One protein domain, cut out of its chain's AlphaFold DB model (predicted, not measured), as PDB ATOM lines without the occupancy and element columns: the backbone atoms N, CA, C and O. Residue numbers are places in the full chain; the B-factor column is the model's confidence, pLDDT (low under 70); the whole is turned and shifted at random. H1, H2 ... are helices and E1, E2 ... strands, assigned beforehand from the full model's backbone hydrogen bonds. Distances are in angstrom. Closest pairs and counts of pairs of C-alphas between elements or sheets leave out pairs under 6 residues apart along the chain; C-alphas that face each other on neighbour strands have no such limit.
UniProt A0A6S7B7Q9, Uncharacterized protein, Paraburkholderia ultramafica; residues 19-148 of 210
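What this domain is: This is residues 19 to 148 of the 210 residues of an uncharacterized protein of Paraburkholderia ultramafica (UniProt A0A6S7B7Q9). A twisted sheet of five long strands makes a wall, with one helix, H1, crossing one face of it. A small hairpin, E1 and E2, lies near edge strand E3, and the tip of the long hairpin E6 and E7, residues 105 to 110, sticks out free at one end. The printed part has 130 residues with seven named strands and then one named helix, in the order E1 E2 E3 E4 E5 E6 E7 H1, and its class is mostly strand. The large sheet runs E3 E4 E5 E6 E7 and the small one E1 E2, both antiparallel. The whole is compact, with a radius of gyration of the C-alphas of 15.4 A, yet elongated, spanning 53 by 28 by 26 A.

How they stand to each other: Start at residues 19 to 20, which pair antiparallel with residues 61 to 62 of E3, residues 56 to 63. Next comes the hairpin of E1, residues 28 to 30, and E2, residues 36 to 38, with N 29 and O 37 at 3.0 A. The closest C-alphas of E1 and E3 are those of Leu 30 and Leu 60, 6.6 A apart. E2 and E3 are apart. From E3 the chain goes on as a meander, each strand the antiparallel neighbour of the one before, through E4, residues 66 to 73, E5, residues 79 to 88, E6, residues 91 to 106, and E7, residues 109 to 123. Look for N 59 and O 70 at 3.0 A between E3 and E4, N 69 and O 83 at 2.9 A between E4 and E5, N 82 and O 98 at 2.8 A between E5 and E6, and N 101 and O 114 at 2.8 A between E6 and E7. E7 bends by 64 degrees at residue 120. H1, residues 130 to 139, is on the sheet at a height of 7.0 A, in two layers, a helix on one face of a sheet. It lies over E5 and E6 and runs across the strands, at 88 degrees to E5 on the local plane. Its closest C-alphas to E6 are Ala 134 to Ala 94, 6.0 A. Within H1 every O i to N i+4 pair is within hydrogen-bond range.

Where its parts are: Find C-alpha 28 at (100.454, 114.707, 124.174), where E1 begins; E1 and E2 each measure 7.2 A. E3 measures 22.7 A, E4 22.8 A and E5 29.1 A. E6 runs 46.1 A from C-alpha 91 at (90.378, 108.775, 124.457), and E7 42.1 A. H1 measures 13.7 A and ends at C-alpha 139, at (82.863, 116.414, 140.808).

The domain as a whole: The C-alphas farthest apart are those of Ser 41 and Ser 107, 53.8 A. The printed part has no cut, and its long link is E2 to E3, residues 39 to 55. Mean pLDDT of the printed part is 84.6; look for values under 70 at residues 51 to 53, 76 to 77, 105 to 109 and 141 to 148.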
ATOM      1  N   THR A  19     108.352 112.566 133.742       86.50
ATOM      2  CA  THR A  19     108.944 113.188 132.561       86.50
ATOM      3  C   THR A  19     108.120 114.410 132.192       86.50
ATOM      4  O   THR A  19     106.907 114.300 132.030       86.50
ATOM      5  N   ALA A  20     108.765 115.571 132.064       88.12
ATOM      6  CA  ALA A  20     108.119 116.746 131.491       88.12
ATOM      7  C   ALA A  20     107.744 116.443 130.032       88.12
ATOM      8  O   ALA A  20     108.566 115.932 129.265       88.12
ATOM      9  N   CYS A  21     106.497 116.717 129.670       89.50
ATOM     10  CA  CYS A  21     105.989 116.447 128.339       89.50
ATOM     11  C   CYS A  21     106.281 117.610 127.402       89.50
ATOM     12  O   CYS A  21     105.804 118.724 127.601       89.50
ATOM     13  N   ASP A  22     107.008 117.311 126.336       85.12
ATOM     14  CA  ASP A  22     107.176 118.177 125.182       85.12
ATOM     15  C   ASP A  22     106.703 117.454 123.908       85.12
ATOM     16  O   ASP A  22     106.049 116.408 123.954       85.12
ATOM     17  N   LYS A  23     107.018 118.026 122.741       82.69
ATOM     18  CA  LYS A  23     106.632 117.491 121.424       82.69
ATOM     19  C   LYS A  23     107.377 116.198 121.038       82.69
ATOM     20  O   LYS A  23     107.139 115.690 119.949       82.69
ATOM     21  N   VAL A  24     108.291 115.702 121.871       82.25
ATOM     22  CA  VAL A  24     109.183 114.563 121.605       82.25
ATOM     23  C   VAL A  24     109.054 113.486 122.688       82.25
ATOM     24  O   VAL A  24     109.140 112.299 122.382       82.25
ATOM     25  N   THR A  25     108.835 113.869 123.946       85.75
ATOM     26  CA  THR A  25     108.866 112.950 125.096       85.75
ATOM     27  C   THR A  25     107.528 112.276 125.401       85.75
ATOM     28  O   THR A  25     107.504 111.228 126.054       85.75
ATOM     29  N   CYS A  26     106.411 112.840 124.938       92.56
ATOM     30  CA  CYS A  26     105.064 112.387 125.279       92.56
ATOM     31  C   CYS A  26     104.151 112.259 124.053       92.56
ATOM     32  O   CYS A  26     104.376 112.875 123.017       92.56
ATOM     33  N   ALA A  27     103.072 111.473 124.183       93.31
ATOM     34  CA  ALA A  27     102.049 111.364 123.134       93.31
ATOM     35  C   ALA A  27     101.158 112.614 123.049       93.31
ATOM     36  O   ALA A  27     100.479 112.830 122.048       93.31
ATOM     37  N   ILE A  28     101.161 113.432 124.105       94.62
ATOM     38  CA  ILE A  28     100.454 114.707 124.174       94.62
ATOM     39  C   ILE A  28     101.420 115.795 124.625       94.62
ATOM     40  O   ILE A  28     102.349 115.524 125.389       94.62
ATOM     41  N   ALA A  29     101.182 117.019 124.172       94.12
ATOM     42  CA  ALA A  29     101.987 118.175 124.535       94.12
ATOM     43  C   ALA A  29     101.107 119.408 124.759       94.12
ATOM     44  O   ALA A  29     100.006 119.511 124.210       94.12
ATOM     45  N   LEU A  30     101.624 120.340 125.558       92.25
ATOM     46  CA  LEU A  30     101.068 121.678 125.712       92.25
ATOM     47  C   LEU A  30     101.648 122.597 124.628       92.25
ATOM     48  O   LEU A  30     102.863 122.661 124.440       92.25
ATOM     49  N   GLY A  31     100.775 123.265 123.878       89.69
ATOM     50  CA  GLY A  31     101.139 124.270 122.885       89.69
ATOM     51  C   GLY A  31     101.308 125.657 123.486       89.69
ATOM     52  O   GLY A  31     100.710 125.983 124.510       89.69
ATOM     53  N   ASP A  32     102.079 126.496 122.794       87.44
ATOM     54  CA  ASP A  32     102.281 127.907 123.158       87.44
ATOM     55  C   ASP A  32     100.975 128.723 123.054       87.44
ATOM     56  O   ASP A  32     100.842 129.784 123.656       87.44
ATOM     57  N   ASP A  33      99.991 128.208 122.309       87.88
ATOM     58  CA  ASP A  33      98.628 128.730 122.182       87.88
ATOM     59  C   ASP A  33      97.690 128.266 123.317       87.88
ATOM     60  O   ASP A  33      96.481 128.497 123.264       87.88
ATOM     61  N   GLY A  34      98.228 127.584 124.334       89.00
ATOM     62  CA  GLY A  34      97.487 127.103 125.499       89.00
ATOM     63  C   GLY A  34      96.653 125.846 125.244       89.00
ATOM     64  O   GLY A  34      95.917 125.422 126.136       89.00
ATOM     65  N   TYR A  35      96.741 125.230 124.063       93.25
ATOM     66  CA  TYR A  35      96.012 124.001 123.752       93.25
ATOM     67  C   TYR A  35      96.824 122.751 124.083       93.25
ATOM     68  O   TYR A  35      98.018 122.664 123.803       93.25
ATOM     69  N   VAL A  36      96.143 121.725 124.596       94.19
ATOM     70  CA  VAL A  36      96.703 120.371 124.696       94.19
ATOM     71  C   VAL A  36      96.374 119.613 123.412       94.19
ATOM     72  O   VAL A  36      95.208 119.555 123.005       94.19
ATOM     73  N   PHE A  37      97.378 119.028 122.765       94.38
ATOM     74  CA  PHE A  37      97.209 118.302 121.505       94.38
ATOM     75  C   PHE A  37      97.909 116.944 121.519       94.38
ATOM     76  O   PHE A  37      98.906 116.744 122.209       94.38
ATOM     77  N   ASP A  38      97.385 116.024 120.714       94.62
ATOM     78  CA  ASP A  38      98.056 114.782 120.330       94.62
ATOM     79  C   ASP A  38      99.244 115.113 119.421       94.62
ATOM     80  O   ASP A  38      99.081 115.754 118.379       94.62
ATOM     81  N   VAL A  39     100.443 114.690 119.814       93.56
ATOM     82  CA  VAL A  39     101.690 114.998 119.101       93.56
ATOM     83  C   VAL A  39     101.702 114.410 117.689       93.56
ATOM     84  O   VAL A  39     102.138 115.093 116.759       93.56
ATOM     85  N   ASN A  40     101.183 113.194 117.515       91.62
ATOM     86  CA  ASN A  40     101.203 112.469 116.247       91.62
ATOM     87  C   ASN A  40     100.161 113.022 115.277       91.62
ATOM     88  O   ASN A  40     100.470 113.316 114.123       91.62
ATOM     89  N   SER A  41      98.916 113.166 115.736       91.88
ATOM     90  CA  SER A  41      97.817 113.610 114.868       91.88
ATOM     91  C   SER A  41      97.686 115.130 114.775       91.88
ATOM     92  O   SER A  41      96.947 115.627 113.923       91.88
ATOM     93  N   ARG A  42      98.375 115.874 115.652       91.69
ATOM     94  CA  ARG A  42      98.275 117.337 115.814       91.69
ATOM     95  C   ARG A  42      96.861 117.818 116.151       91.69
ATOM     96  O   ARG A  42      96.583 119.015 116.083       91.69
ATOM     97  N   LYS A  43      95.959 116.905 116.520       93.38
ATOM     98  CA  LYS A  43      94.584 117.235 116.891       93.38
ATOM     99  C   LYS A  43      94.546 117.775 118.312       93.38
ATOM    100  O   LYS A  43      95.131 117.195 119.226       93.38
ATOM    101  N   LYS A  44      93.800 118.864 118.490       94.62
ATOM    102  CA  LYS A  44      93.463 119.401 119.808       94.62
ATOM    103  C   LYS A  44      92.655 118.361 120.578       94.62
ATOM    104  O   LYS A  44      91.732 117.757 120.030       94.62
ATOM    105  N   LEU A  45      93.021 118.145 121.835       94.56
ATOM    106  CA  LEU A  45      92.310 117.218 122.710       94.56
ATOM    107  C   LEU A  45      91.100 117.866 123.384       94.56
ATOM    108  O   LEU A  45      90.151 117.161 123.724       94.56
ATOM    109  N   PHE A  46      91.143 119.189 123.525       94.56
ATOM    110  CA  PHE A  46      90.080 120.038 124.044       94.56
ATOM    111  C   PHE A  46      89.798 121.165 123.046       94.56
ATOM    112  O   PHE A  46      90.711 121.669 122.387       94.56
ATOM    113  N   GLU A  47      88.534 121.553 122.917       93.69
ATOM    114  CA  GLU A  47      88.088 122.622 122.016       93.69
ATOM    115  C   GLU A  47      88.440 124.015 122.555       93.69
ATOM    116  O   GLU A  47      88.601 124.961 121.779       93.69
ATOM    117  N   GLN A  48      88.627 124.127 123.872       92.94
ATOM    118  CA  GLN A  48      89.036 125.350 124.556       92.94
ATOM    119  C   GLN A  48      90.479 125.228 125.076       92.94
ATOM    120  O   GLN A  48      90.894 124.134 125.477       92.94
ATOM    121  N   PRO A  49      91.260 126.323 125.052       92.00
ATOM    122  CA  PRO A  49      92.604 126.330 125.610       92.00
ATOM    123  C   PRO A  49      92.548 126.315 127.145       92.00
ATOM    124  O   PRO A  49      91.498 126.500 127.754       92.00
ATOM    125  N   LEU A  50      93.706 126.138 127.772       87.12
ATOM    126  CA  LEU A  50      93.887 126.295 129.217       87.12
ATOM    127  C   LEU A  50      93.745 127.736 129.703       87.12
ATOM    128  O   LEU A  50      93.499 127.959 130.883       87.12
ATOM    129  N   GLN A  51      93.996 128.690 128.810       67.44
ATOM    130  CA  GLN A  51      94.323 130.062 129.156       67.44
ATOM    131  C   GLN A  51      93.111 130.805 129.729       67.44
ATOM    132  O   GLN A  51      92.203 131.187 128.995       67.44
ATOM    133  N   GLU A  52      93.134 131.047 131.039       61.88
ATOM    134  CA  GLU A  52      92.172 131.926 131.708       61.88
ATOM    135  C   GLU A  52      92.745 133.338 131.898       61.88
ATOM    136  O   GLU A  52      92.032 134.319 131.685       61.88
ATOM    137  N   THR A  53      94.034 133.473 132.255       67.94
ATOM    138  CA  THR A  53      94.683 134.777 132.484       67.94
ATOM    139  C   THR A  53      96.190 134.783 132.179       67.94
ATOM    140  O   THR A  53      96.833 133.742 132.084       67.94
ATOM    141  N   VAL A  54      96.790 135.980 132.093       76.06
ATOM    142  CA  VAL A  54      98.255 136.177 131.975       76.06
ATOM    143  C   VAL A  54      99.044 135.796 133.238       76.06
ATOM    144  O   VAL A  54     100.271 135.820 133.220       76.06
ATOM    145  N   PHE A  55      98.358 135.485 134.341       81.94
ATOM    146  CA  PHE A  55      98.976 135.164 135.632       81.94
ATOM    147  C   PHE A  55      99.102 133.664 135.883       81.94
ATOM    148  O   PHE A  55      99.680 133.281 136.903       81.94
ATOM    149  N   ASP A  56      98.544 132.846 134.992       85.25
ATOM    150  CA  ASP A  56      98.559 131.396 135.076       85.25
ATOM    151  C   ASP A  56      99.806 130.819 134.392       85.25
ATOM    152  O   ASP A  56     100.199 131.221 133.297       85.25
ATOM    153  N   SER A  57     100.407 129.837 135.051       88.50
ATOM    154  CA  SER A  57     101.470 128.985 134.529       88.50
ATOM    155  C   SER A  57     100.967 127.549 134.474       88.50
ATOM    156  O   SER A  57     100.231 127.116 135.363       88.50
ATOM    157  N   TYR A  58     101.350 126.830 133.421       91.50
ATOM    158  CA  TYR A  58     100.902 125.465 133.189       91.50
ATOM    159  C   TYR A  58     102.088 124.562 132.892       91.50
ATOM    160  O   TYR A  58     102.947 124.907 132.077       91.50
ATOM    161  N   THR A  59     102.109 123.390 133.513       92.31
ATOM    162  CA  THR A  59     103.092 122.347 133.224       92.31
ATOM    163  C   THR A  59     102.361 121.053 132.896       92.31
ATOM    164  O   THR A  59     101.326 120.730 133.479       92.31
ATOM    165  N   LEU A  60     102.881 120.315 131.916       94.75
ATOM    166  CA  LEU A  60     102.387 118.991 131.569       94.75
ATOM    167  C   LEU A  60     103.513 117.993 131.791       94.75
ATOM    168  O   LEU A  60     104.598 118.129 131.224       94.75
ATOM    169  N   SER A  61     103.252 116.975 132.595       93.88
ATOM    170  CA  SER A  61     104.186 115.886 132.840       93.88
ATOM    171  C   SER A  61     103.490 114.534 132.730       93.88
ATOM    172  O   SER A  61     102.262 114.437 132.674       93.88
ATOM    173  N   LYS A  62     104.286 113.473 132.639       91.81
ATOM    174  CA  LYS A  62     103.821 112.092 132.558       91.81
ATOM    175  C   LYS A  62     104.519 111.241 133.604       91.81
ATOM    176  O   LYS A  62     105.739 111.306 133.745       91.81
ATOM    177  N   ALA A  63     103.745 110.401 134.280       87.50
ATOM    178  CA  ALA A  63     104.206 109.413 135.244       87.50
ATOM    179  C   ALA A  63     103.522 108.066 134.956       87.50
ATOM    180  O   ALA A  63     102.321 107.889 135.172       87.50
ATOM    181  N   GLY A  64     104.281 107.104 134.420       88.06
ATOM    182  CA  GLY A  64     103.718 105.833 133.954       88.06
ATOM    183  C   GLY A  64     102.674 106.050 132.849       88.06
ATOM    184  O   GLY A  64     102.990 106.596 131.795       88.06
ATOM    185  N   GLN A  65     101.430 105.632 133.088       88.12
ATOM    186  CA  GLN A  65     100.299 105.819 132.161       88.12
ATOM    187  C   GLN A  65      99.524 107.133 132.365       88.12
ATOM    188  O   GLN A  65      98.623 107.436 131.584       88.12
ATOM    189  N   TYR A  66      99.854 107.896 133.408       91.94
ATOM    190  CA  TYR A  66      99.137 109.108 133.782       91.94
ATOM    191  C   TYR A  66      99.839 110.348 133.258       91.94
ATOM    192  O   TYR A  66     101.062 110.463 133.329       91.94
ATOM    193  N   TYR A  67      99.038 111.283 132.780       94.81
ATOM    194  CA  TYR A  67      99.421 112.653 132.517       94.81
ATOM    195  C   TYR A  67      98.959 113.529 133.671       94.81
ATOM    196  O   TYR A  67      97.911 113.286 134.269       94.81
ATOM    197  N   ILE A  68      99.771 114.529 133.980       95.19
ATOM    198  CA  ILE A  68      99.589 115.445 135.092       95.19
ATOM    199  C   ILE A  68      99.694 116.843 134.507       95.19
ATOM    200  O   ILE A  68     100.758 117.248 134.038       95.19
ATOM    201  N   LEU A  69      98.569 117.544 134.489       95.56
ATOM    202  CA  LEU A  69      98.476 118.926 134.058       95.56
ATOM    203  C   LEU A  69      98.302 119.796 135.295       95.56
ATOM    204  O   LEU A  69      97.259 119.764 135.947       95.56
ATOM    205  N   GLU A  70      99.344 120.538 135.629       94.31
ATOM    206  CA  GLU A  70      99.364 121.452 136.760       94.31
ATOM    207  C   GLU A  70      99.115 122.875 136.268       94.31
ATOM    208  O   GLU A  70      99.635 123.296 135.232       94.31
ATOM    209  N   ARG A  71      98.311 123.609 137.029       92.69
ATOM    210  CA  ARG A  71      98.100 125.047 136.921       92.69
ATOM    211  C   ARG A  71      98.535 125.682 138.228       92.69
ATOM    212  O   ARG A  71      98.053 125.296 139.289       92.69
ATOM    213  N   SER A  72      99.360 126.711 138.136       88.19
ATOM    214  CA  SER A  72      99.711 127.572 139.262       88.19
ATOM    215  C   SER A  72      99.571 129.025 138.841       88.19
ATOM    216  O   SER A  72     100.062 129.402 137.774       88.19
ATOM    217  N   ASN A  73      98.896 129.845 139.646       82.25
ATOM    218  CA  ASN A  73      98.731 131.263 139.349       82.25
ATOM    219  C   ASN A  73      99.471 132.169 140.344       82.25
ATOM    220  O   ASN A  73      99.752 131.812 141.490       82.25
ATOM    221  N   THR A  74      99.813 133.369 139.884       73.19
ATOM    222  CA  THR A  74     100.678 134.310 140.619       73.19
ATOM    223  C   THR A  74      99.919 135.436 141.332       73.19
ATOM    224  O   THR A  74     100.543 136.361 141.855       73.19
ATOM    225  N   THR A  75      98.583 135.375 141.392       74.50
ATOM    226  CA  THR A  75      97.750 136.417 142.020       74.50
ATOM    227  C   THR A  75      97.847 136.391 143.551       74.50
ATOM    228  O   THR A  75      98.388 135.462 144.146       74.50
ATOM    229  N   SER A  76      97.312 137.405 144.239       65.25
ATOM    230  CA  SER A  76      97.310 137.447 145.713       65.25
ATOM    231  C   SER A  76      96.505 136.309 146.354       65.25
ATOM    232  O   SER A  76      96.863 135.850 147.438       65.25
ATOM    233  N   SER A  77      95.452 135.830 145.685       65.38
ATOM    234  CA  SER A  77      94.616 134.712 146.137       65.38
ATOM    235  C   SER A  77      95.171 133.332 145.776       65.38
ATOM    236  O   SER A  77      94.512 132.361 146.118       65.38
ATOM    237  N   ARG A  78      96.321 133.259 145.079       80.00
ATOM    238  CA  ARG A  78      96.983 132.062 144.517       80.00
ATOM    239  C   ARG A  78      96.107 130.809 144.408       80.00
ATOM    240  O   ARG A  78      95.850 130.138 145.403       80.00
ATOM    241  N   ASN A  79      95.719 130.451 143.191       87.38
ATOM    242  CA  ASN A  79      95.085 129.170 142.899       87.38
ATOM    243  C   ASN A  79      96.116 128.194 142.344       87.38
ATOM    244  O   ASN A  79      96.951 128.554 141.510       87.38
ATOM    245  N   TRP A  80      96.004 126.953 142.790       92.50
ATOM    246  CA  TRP A  80      96.779 125.826 142.313       92.50
ATOM    247  C   TRP A  80      95.831 124.671 142.022       92.50
ATOM    248  O   TRP A  80      95.009 124.317 142.867       92.50
ATOM    249  N   SER A  81      95.945 124.076 140.841       93.62
ATOM    250  CA  SER A  81      95.126 122.938 140.446       93.62
ATOM    251  C   SER A  81      95.964 121.889 139.739       93.62
ATOM    252  O   SER A  81      96.825 122.214 138.928       93.62
ATOM    253  N   VAL A  82      95.666 120.621 139.991       95.38
ATOM    254  CA  VAL A  82      96.277 119.484 139.303       95.38
ATOM    255  C   VAL A  82      95.191 118.593 138.742       95.38
ATOM    256  O   VAL A  82      94.347 118.084 139.478       95.38
ATOM    257  N   PHE A  83      95.253 118.376 137.434       95.56
ATOM    258  CA  PHE A  83      94.414 117.438 136.714       95.56
ATOM    259  C   PHE A  83      95.236 116.216 136.298       95.56
ATOM    260  O   PHE A  83      96.193 116.323 135.531       95.56
ATOM    261  N   ILE A  84      94.849 115.045 136.803       95.12
ATOM    262  CA  ILE A  84      95.470 113.757 136.493       95.12
ATOM    263  C   ILE A  84      94.523 112.938 135.630       95.12
ATOM    264  O   ILE A  84      93.357 112.725 135.977       95.12
ATOM    265  N   PHE A  85      95.039 112.458 134.506       95.25
ATOM    266  CA  PHE A  85      94.250 111.747 133.511       95.25
ATOM    267  C   PHE A  85      95.075 110.729 132.737       95.25
ATOM    268  O   PHE A  85      96.304 110.762 132.721       95.25
ATOM    269  N   ARG A  86      94.386 109.816 132.060       95.12
ATOM    270  CA  ARG A  86      94.978 108.884 131.099       95.12
ATOM    271  C   ARG A  86      94.627 109.309 129.684       95.12
ATOM    272  O   ARG A  86      93.540 109.830 129.425       95.12
ATOM    273  N   TYR A  87      95.554 109.043 128.776       94.56
ATOM    274  CA  TYR A  87      95.372 109.249 127.349       94.56
ATOM    275  C   TYR A  87      95.885 108.032 126.580       94.56
ATOM    276  O   TYR A  87      97.048 107.650 126.724       94.56
ATOM    277  N   GLY A  88      95.008 107.447 125.770       88.94
ATOM    278  CA  GLY A  88      95.266 106.279 124.931       88.94
ATOM    279  C   GLY A  88      94.143 106.126 123.907       88.94
ATOM    280  O   GLY A  88      93.015 106.538 124.174       88.94
ATOM    281  N   ASP A  89      94.458 105.619 122.714       82.69
ATOM    282  CA  ASP A  89      93.493 105.393 121.622       82.69
ATOM    283  C   ASP A  89      92.635 106.627 121.252       82.69
ATOM    284  O   ASP A  89      91.488 106.521 120.823       82.69
ATOM    285  N   GLY A  90      93.174 107.838 121.449       79.62
ATOM    286  CA  GLY A  90      92.461 109.107 121.228       79.62
ATOM    287  C   GLY A  90      91.400 109.450 122.290       79.62
ATOM    288  O   GLY A  90      90.767 110.516 122.218       79.62
ATOM    289  N   GLY A  91      91.216 108.577 123.282       89.06
ATOM    290  CA  GLY A  91      90.378 108.775 124.457       89.06
ATOM    291  C   GLY A  91      91.117 109.509 125.574       89.06
ATOM    292  O   GLY A  91      92.323 109.351 125.758       89.06
ATOM    293  N   LEU A  92      90.373 110.322 126.323       94.56
ATOM    294  CA  LEU A  92      90.844 111.007 127.523       94.56
ATOM    295  C   LEU A  92      89.948 110.624 128.696       94.56
ATOM    296  O   LEU A  92      88.729 110.802 128.627       94.56
ATOM    297  N   TYR A  93      90.566 110.134 129.764       94.44
ATOM    298  CA  TYR A  93      89.870 109.661 130.957       94.44
ATOM    299  C   TYR A  93      90.420 110.378 132.182       94.44
ATOM    300  O   TYR A  93      91.597 110.224 132.514       94.44
ATOM    301  N   ALA A  94      89.572 111.166 132.835       93.62
ATOM    302  CA  ALA A  94      89.890 111.830 134.084       93.62
ATOM    303  C   ALA A  94      89.978 110.807 135.220       93.62
ATOM    304  O   ALA A  94      89.143 109.907 135.311       93.62
ATOM    305  N   ASP A  95      90.996 110.975 136.062       92.19
ATOM    306  CA  ASP A  95      91.252 110.139 137.238       92.19
ATOM    307  C   ASP A  95      91.084 110.959 138.527       92.19
ATOM    308  O   ASP A  95      90.414 110.563 139.485       92.19
ATOM    309  N   LYS A  96      91.676 112.161 138.533       92.25
ATOM    310  CA  LYS A  96      91.730 113.012 139.718       92.25
ATOM    311  C   LYS A  96      91.838 114.488 139.370       92.25
ATOM    312  O   LYS A  96      92.582 114.861 138.465       92.25
ATOM    313  N   LEU A  97      91.152 115.321 140.141       93.56
ATOM    314  CA  LEU A  97      91.313 116.772 140.151       93.56
ATOM    315  C   LEU A  97      91.583 117.212 141.586       93.56
ATOM    316  O   LEU A  97      90.827 116.853 142.481       93.56
ATOM    317  N   ILE A  98      92.639 117.985 141.812       93.19
ATOM    318  CA  ILE A  98      92.906 118.641 143.095       93.19
ATOM    319  C   ILE A  98      92.919 120.136 142.829       93.19
ATOM    320  O   ILE A  98      93.618 120.572 141.920       93.19
ATOM    321  N   THR A  99      92.192 120.910 143.623       92.31
ATOM    322  CA  THR A  99      92.191 122.373 143.546       92.31
ATOM    323  C   THR A  99      92.413 122.938 144.932       92.31
ATOM    324  O   THR A  99      91.725 122.549 145.872       92.31
ATOM    325  N   LEU A 100      93.369 123.854 145.051       90.94
ATOM    326  CA  LEU A 100      93.728 124.574 146.262       90.94
ATOM    327  C   LEU A 100      93.732 126.078 145.984       90.94
ATOM    328  O   LEU A 100      94.231 126.539 144.960       90.94
ATOM    329  N   SER A 101      93.237 126.843 146.946       88.88
ATOM    330  CA  SER A 101      93.242 128.299 146.924       88.88
ATOM    331  C   SER A 101      93.831 128.839 148.213       88.88
ATOM    332  O   SER A 101      93.630 128.290 149.307       88.88
ATOM    333  N   ARG A 102      94.549 129.947 148.079       85.56
ATOM    334  CA  ARG A 102      95.158 130.649 149.194       85.56
ATOM    335  C   ARG A 102      94.191 131.669 149.781       85.56
ATOM    336  O   ARG A 102      93.648 132.528 149.090       85.56
ATOM    337  N   SER A 103      94.030 131.627 151.095       80.94
ATOM    338  CA  SER A 103      93.292 132.622 151.866       80.94
ATOM    339  C   SER A 103      94.153 133.196 152.988       80.94
ATOM    340  O   SER A 103      95.170 132.630 153.400       80.94
ATOM    341  N   TYR A 104      93.757 134.369 153.474       76.38
ATOM    342  CA  TYR A 104      94.431 135.053 154.571       76.38
ATOM    343  C   TYR A 104      93.504 135.088 155.775       76.38
ATOM    344  O   TYR A 104      92.402 135.629 155.706       76.38
ATOM    345  N   SER A 105      93.960 134.538 156.898       67.12
ATOM    346  CA  SER A 105      93.289 134.764 158.174       67.12
ATOM    347  C   SER A 105      93.787 136.072 158.780       67.12
ATOM    348  O   SER A 105      94.992 136.315 158.830       67.12
ATOM    349  N   ILE A 106      92.858 136.922 159.221       63.78
ATOM    350  CA  ILE A 106      93.166 138.232 159.816       63.78
ATOM    351  C   ILE A 106      93.653 138.073 161.270       63.78
ATOM    352  O   ILE A 106      94.357 138.938 161.777       63.78
ATOM    353  N   SER A 107      93.342 136.957 161.943       53.84
ATOM    354  CA  SER A 107      93.796 136.703 163.313       53.84
ATOM    355  C   SER A 107      93.815 135.202 163.644       53.84
ATOM    356  O   SER A 107      92.749 134.584 163.698       53.84
ATOM    357  N   PRO A 108      94.994 134.597 163.890       56.50
ATOM    358  CA  PRO A 108      96.336 135.148 163.664       56.50
ATOM    359  C   PRO A 108      96.618 135.350 162.164       56.50
ATOM    360  O   PRO A 108      96.134 134.563 161.352       56.50
ATOM    361  N   HIS A 109      97.442 136.345 161.804       62.25
ATOM    362  CA  HIS A 109      97.922 136.546 160.428       62.25
ATOM    363  C   HIS A 109      98.639 135.296 159.917       62.25
ATOM    364  O   HIS A 109      99.816 135.073 160.201       62.25
ATOM    365  N   LYS A 110      97.911 134.451 159.190       72.12
ATOM    366  CA  LYS A 110      98.426 133.204 158.634       72.12
ATOM    367  C   LYS A 110      97.863 133.002 157.244       72.12
ATOM    368  O   LYS A 110      96.662 133.172 157.015       72.12
ATOM    369  N   ILE A 111      98.756 132.621 156.341       76.56
ATOM    370  CA  ILE A 111      98.388 132.087 155.040       76.56
ATOM    371  C   ILE A 111      97.748 130.724 155.285       76.56
ATOM    372  O   ILE A 111      98.285 129.892 156.024       76.56
ATOM    373  N   LYS A 112      96.579 130.527 154.689       80.62
ATOM    374  CA  LYS A 112      95.843 129.276 154.717       80.62
ATOM    375  C   LYS A 112      95.677 128.766 153.294       80.62
ATOM    376  O   LYS A 112      95.365 129.538 152.397       80.62
ATOM    377  N   TRP A 113      95.867 127.468 153.113       86.12
ATOM    378  CA  TRP A 113      95.519 126.764 151.886       86.12
ATOM    379  C   TRP A 113      94.335 125.855 152.174       86.12
ATOM    380  O   TRP A 113      94.333 125.145 153.180       86.12
ATOM    381  N   GLY A 114      93.333 125.901 151.308       85.00
ATOM    382  CA  GLY A 114      92.144 125.062 151.391       85.00
ATOM    383  C   GLY A 114      91.594 124.799 149.999       85.00
ATOM    384  O   GLY A 114      91.972 125.475 149.046       85.00
ATOM    385  N   GLY A 115      90.732 123.801 149.867       88.69
ATOM    386  CA  GLY A 115      90.236 123.388 148.566       88.69
ATOM    387  C   GLY A 115      89.599 122.013 148.623       88.69
ATOM    388  O   GLY A 115      89.082 121.632 149.671       88.69
ATOM    389  N   PHE A 116      89.643 121.278 147.519       89.12
ATOM    390  CA  PHE A 116      89.004 119.971 147.388       89.12
ATOM    391  C   PHE A 116      89.771 119.044 146.449       89.12
ATOM    392  O   PHE A 116      90.608 119.470 145.649       89.12
ATOM    393  N   GLU A 117      89.444 117.761 146.538       90.62
ATOM    394  CA  GLU A 117      89.829 116.744 145.571       90.62
ATOM    395  C   GLU A 117      88.573 116.071 145.008       90.62
ATOM    396  O   GLU A 117      87.658 115.744 145.756       90.62
ATOM    397  N   CYS A 118      88.543 115.815 143.703       90.81
ATOM    398  CA  CYS A 118      87.547 114.960 143.066       90.81
ATOM    399  C   CYS A 118      88.213 113.728 142.459       90.81
ATOM    400  O   CYS A 118      89.299 113.826 141.879       90.81
ATOM    401  N   ARG A 119      87.558 112.570 142.583       88.50
ATOM    402  CA  ARG A 119      88.065 111.272 142.120       88.50
ATOM    403  C   ARG A 119      87.031 110.487 141.342       88.50
ATOM    404  O   ARG A 119      85.846 110.482 141.667       88.50
ATOM    405  N   GLY A 120      87.522 109.713 140.388       86.19
ATOM    406  CA  GLY A 120      86.721 108.749 139.659       86.19
ATOM    407  C   GLY A 120      87.463 108.245 138.439       86.19
ATOM    408  O   GLY A 120      88.635 108.531 138.245       86.19
ATOM    409  N   GLU A 121      86.758 107.510 137.597       88.62
ATOM    410  CA  GLU A 121      87.238 107.133 136.276       88.62
ATOM    411  C   GLU A 121      86.144 107.506 135.284       88.62
ATOM    412  O   GLU A 121      85.117 106.835 135.195       88.62
ATOM    413  N   SER A 122      86.328 108.629 134.591       89.94
ATOM    414  CA  SER A 122      85.280 109.200 133.744       89.94
ATOM    415  C   SER A 122      85.852 109.768 132.454       89.94
ATOM    416  O   SER A 122      86.928 110.368 132.440       89.94
ATOM    417  N   ALA A 123      85.139 109.574 131.348       93.44
ATOM    418  CA  ALA A 123      85.501 110.193 130.081       93.44
ATOM    419  C   ALA A 123      85.293 111.711 130.169       93.44
ATOM    420  O   ALA A 123      84.250 112.182 130.626       93.44
ATOM    421  N   VAL A 124      86.273 112.485 129.706       92.62
ATOM    422  CA  VAL A 124      86.176 113.951 129.741       92.62
ATOM    423  C   VAL A 124      85.338 114.496 128.588       92.62
ATOM    424  O   VAL A 124      85.340 113.969 127.471       92.62
ATOM    425  N   GLN A 125      84.659 115.612 128.836       92.56
ATOM    426  CA  GLN A 125      83.922 116.347 127.813       92.56
ATOM    427  C   GLN A 125      84.853 117.330 127.094       92.56
ATOM    428  O   GLN A 125      85.158 118.408 127.605       92.56
ATOM    429  N   LYS A 126      85.286 116.978 125.881       92.69
ATOM    430  CA  LYS A 126      86.298 117.732 125.113       92.69
ATOM    431  C   LYS A 126      85.887 119.160 124.718       92.69
ATOM    432  O   LYS A 126      86.755 119.948 124.365       92.69
ATOM    433  N   LYS A 127      84.598 119.510 124.796       93.06
ATOM    434  CA  LYS A 127      84.081 120.861 124.493       93.06
ATOM    435  C   LYS A 127      84.494 121.947 125.502       93.06
ATOM    436  O   LYS A 127      84.382 123.129 125.192       93.06
ATOM    437  N   TYR A 128      84.944 121.562 126.699       92.12
ATOM    438  CA  TYR A 128      85.375 122.484 127.759       92.12
ATOM    439  C   TYR A 128      86.900 122.575 127.859       92.12
ATOM    440  O   TYR A 128      87.612 121.757 127.271       92.12
ATOM    441  N   SER A 129      87.398 123.551 128.625       92.81
ATOM    442  CA  SER A 129      88.812 123.617 129.005       92.81
ATOM    443  C   SER A 129      89.215 122.371 129.818       92.81
ATOM    444  O   SER A 129      88.347 121.706 130.394       92.81
ATOM    445  N   PRO A 130      90.511 122.014 129.901       94.44
ATOM    446  CA  PRO A 130      90.927 120.791 130.592       94.44
ATOM    447  C   PRO A 130      90.472 120.700 132.056       94.44
ATOM    448  O   PRO A 130      89.985 119.649 132.469       94.44
ATOM    449  N   PHE A 131      90.588 121.789 132.824       92.88
ATOM    450  CA  PHE A 131      90.204 121.806 134.239       92.88
ATOM    451  C   PHE A 131      88.684 121.815 134.428       92.88
ATOM    452  O   PHE A 131      88.188 121.020 135.224       92.88
ATOM    453  N   ASP A 132      87.940 122.603 133.644       92.06
ATOM    454  CA  ASP A 132      86.467 122.584 133.677       92.06
ATOM    455  C   ASP A 132      85.924 121.198 133.313       92.06
ATOM    456  O   ASP A 132      84.996 120.678 133.929       92.06
ATOM    457  N   SER A 133      86.525 120.570 132.299       93.12
ATOM    458  CA  SER A 133      86.147 119.233 131.857       93.12
ATOM    459  C   SER A 133      86.396 118.185 132.940       93.12
ATOM    460  O   SER A 133      85.555 117.309 133.149       93.12
ATOM    461  N   ALA A 134      87.522 118.288 133.653       93.50
ATOM    462  CA  ALA A 134      87.843 117.426 134.784       93.50
ATOM    463  C   ALA A 134      86.871 117.630 135.953       93.50
ATOM    464  O   ALA A 134      86.397 116.650 136.524       93.50
ATOM    465  N   GLU A 135      86.542 118.880 136.282       91.12
ATOM    466  CA  GLU A 135      85.595 119.209 137.348       91.12
ATOM    467  C   GLU A 135      84.212 118.627 137.043       91.12
ATOM    468  O   GLU A 135      83.665 117.884 137.853       91.12
ATOM    469  N   ILE A 136      83.694 118.852 135.832       90.38
ATOM    470  CA  ILE A 136      82.406 118.294 135.394       90.38
ATOM    471  C   ILE A 136      82.428 116.759 135.423       90.38
ATOM    472  O   ILE A 136      81.463 116.132 135.860       90.38
ATOM    473  N   ALA A 137      83.516 116.142 134.952       91.12
ATOM    474  CA  ALA A 137      83.618 114.689 134.851       91.12
ATOM    475  C   ALA A 137      83.758 113.988 136.212       91.12
ATOM    476  O   ALA A 137      83.303 112.849 136.340       91.12
ATOM    477  N   LEU A 138      84.400 114.630 137.195       90.75
ATOM    478  CA  LEU A 138      84.770 114.008 138.472       90.75
ATOM    479  C   LEU A 138      83.959 114.511 139.673       90.75
ATOM    480  O   LEU A 138      83.692 113.735 140.587       90.75
ATOM    481  N   CYS A 139      83.588 115.790 139.698       87.06
ATOM    482  CA  CYS A 139      82.863 116.414 140.808       87.06
ATOM    483  C   CYS A 139      81.336 116.443 140.586       87.06
ATOM    484  O   CYS A 139      80.588 116.733 141.523       87.06
ATOM    485  N   GLY A 140      80.873 116.139 139.366       78.12
ATOM    486  CA  GLY A 140      79.501 116.387 138.912       78.12
ATOM    487  C   GLY A 140      79.334 117.801 138.345       78.12
ATOM    488  O   GLY A 140      80.213 118.646 138.508       78.12
ATOM    489  N   GLU A 141      78.228 118.071 137.637       59.53
ATOM    490  CA  GLU A 141      77.950 119.413 137.097       59.53
ATOM    491  C   GLU A 141      78.047 120.456 138.213       59.53
ATOM    492  O   GLU A 141      77.345 120.318 139.215       59.53
ATOM    493  N   LYS A 142      78.960 121.431 138.021       47.72
ATOM    494  CA  LYS A 142      79.263 122.597 138.869       47.72
ATOM    495  C   LYS A 142      78.462 122.558 140.165       47.72
ATOM    496  O   LYS A 142      77.336 123.051 140.205       47.72
ATOM    497  N   GLN A 143      79.035 121.976 141.222       42.44
ATOM    498  CA  GLN A 143      78.541 122.281 142.559       42.44
ATOM    499  C   GLN A 143      78.621 123.800 142.676       42.44
ATOM    500  O   GLN A 143      79.716 124.342 142.802       42.44
ATOM    501  N   GLU A 144      77.477 124.476 142.518       33.94
ATOM    502  CA  GLU A 144      77.300 125.902 142.756       33.94
ATOM    503  C   GLU A 144      78.045 126.213 144.027       33.94
ATOM    504  O   GLU A 144      77.546 125.801 145.069       33.94
ATOM    505  N   SER A 145      79.229 126.826 143.904       35.69
ATOM    506  CA  SER A 145      80.024 127.452 144.956       35.69
ATOM    507  C   SER A 145      79.502 127.135 146.353       35.69
ATOM    508  O   SER A 145      79.045 128.037 147.064       35.69
ATOM    509  N   LYS A 146      79.484 125.847 146.729       34.22
ATOM    510  CA  LYS A 146      79.049 125.427 148.051       34.22
ATOM    511  C   LYS A 146      80.252 125.832 148.819       34.22
ATOM    512  O   LYS A 146      81.248 125.123 148.718       34.22
ATOM    513  N   SER A 147      80.175 127.052 149.363       35.25
ATOM    514  CA  SER A 147      81.206 127.753 150.109       35.25
ATOM    515  C   SER A 147      82.137 126.693 150.642       35.25
ATOM    516  O   SER A 147      81.734 125.963 151.550       35.25
ATOM    517  N   ILE A 148      83.256 126.486 149.932       41.94
ATOM    518  CA  ILE A 148      84.184 125.414 150.268       41.94
ATOM    519  C   ILE A 148      84.540 125.763 151.689       41.94
ATOM    520  O   ILE A 148      85.113 126.830 151.916       41.94
TER     521      ILE A 148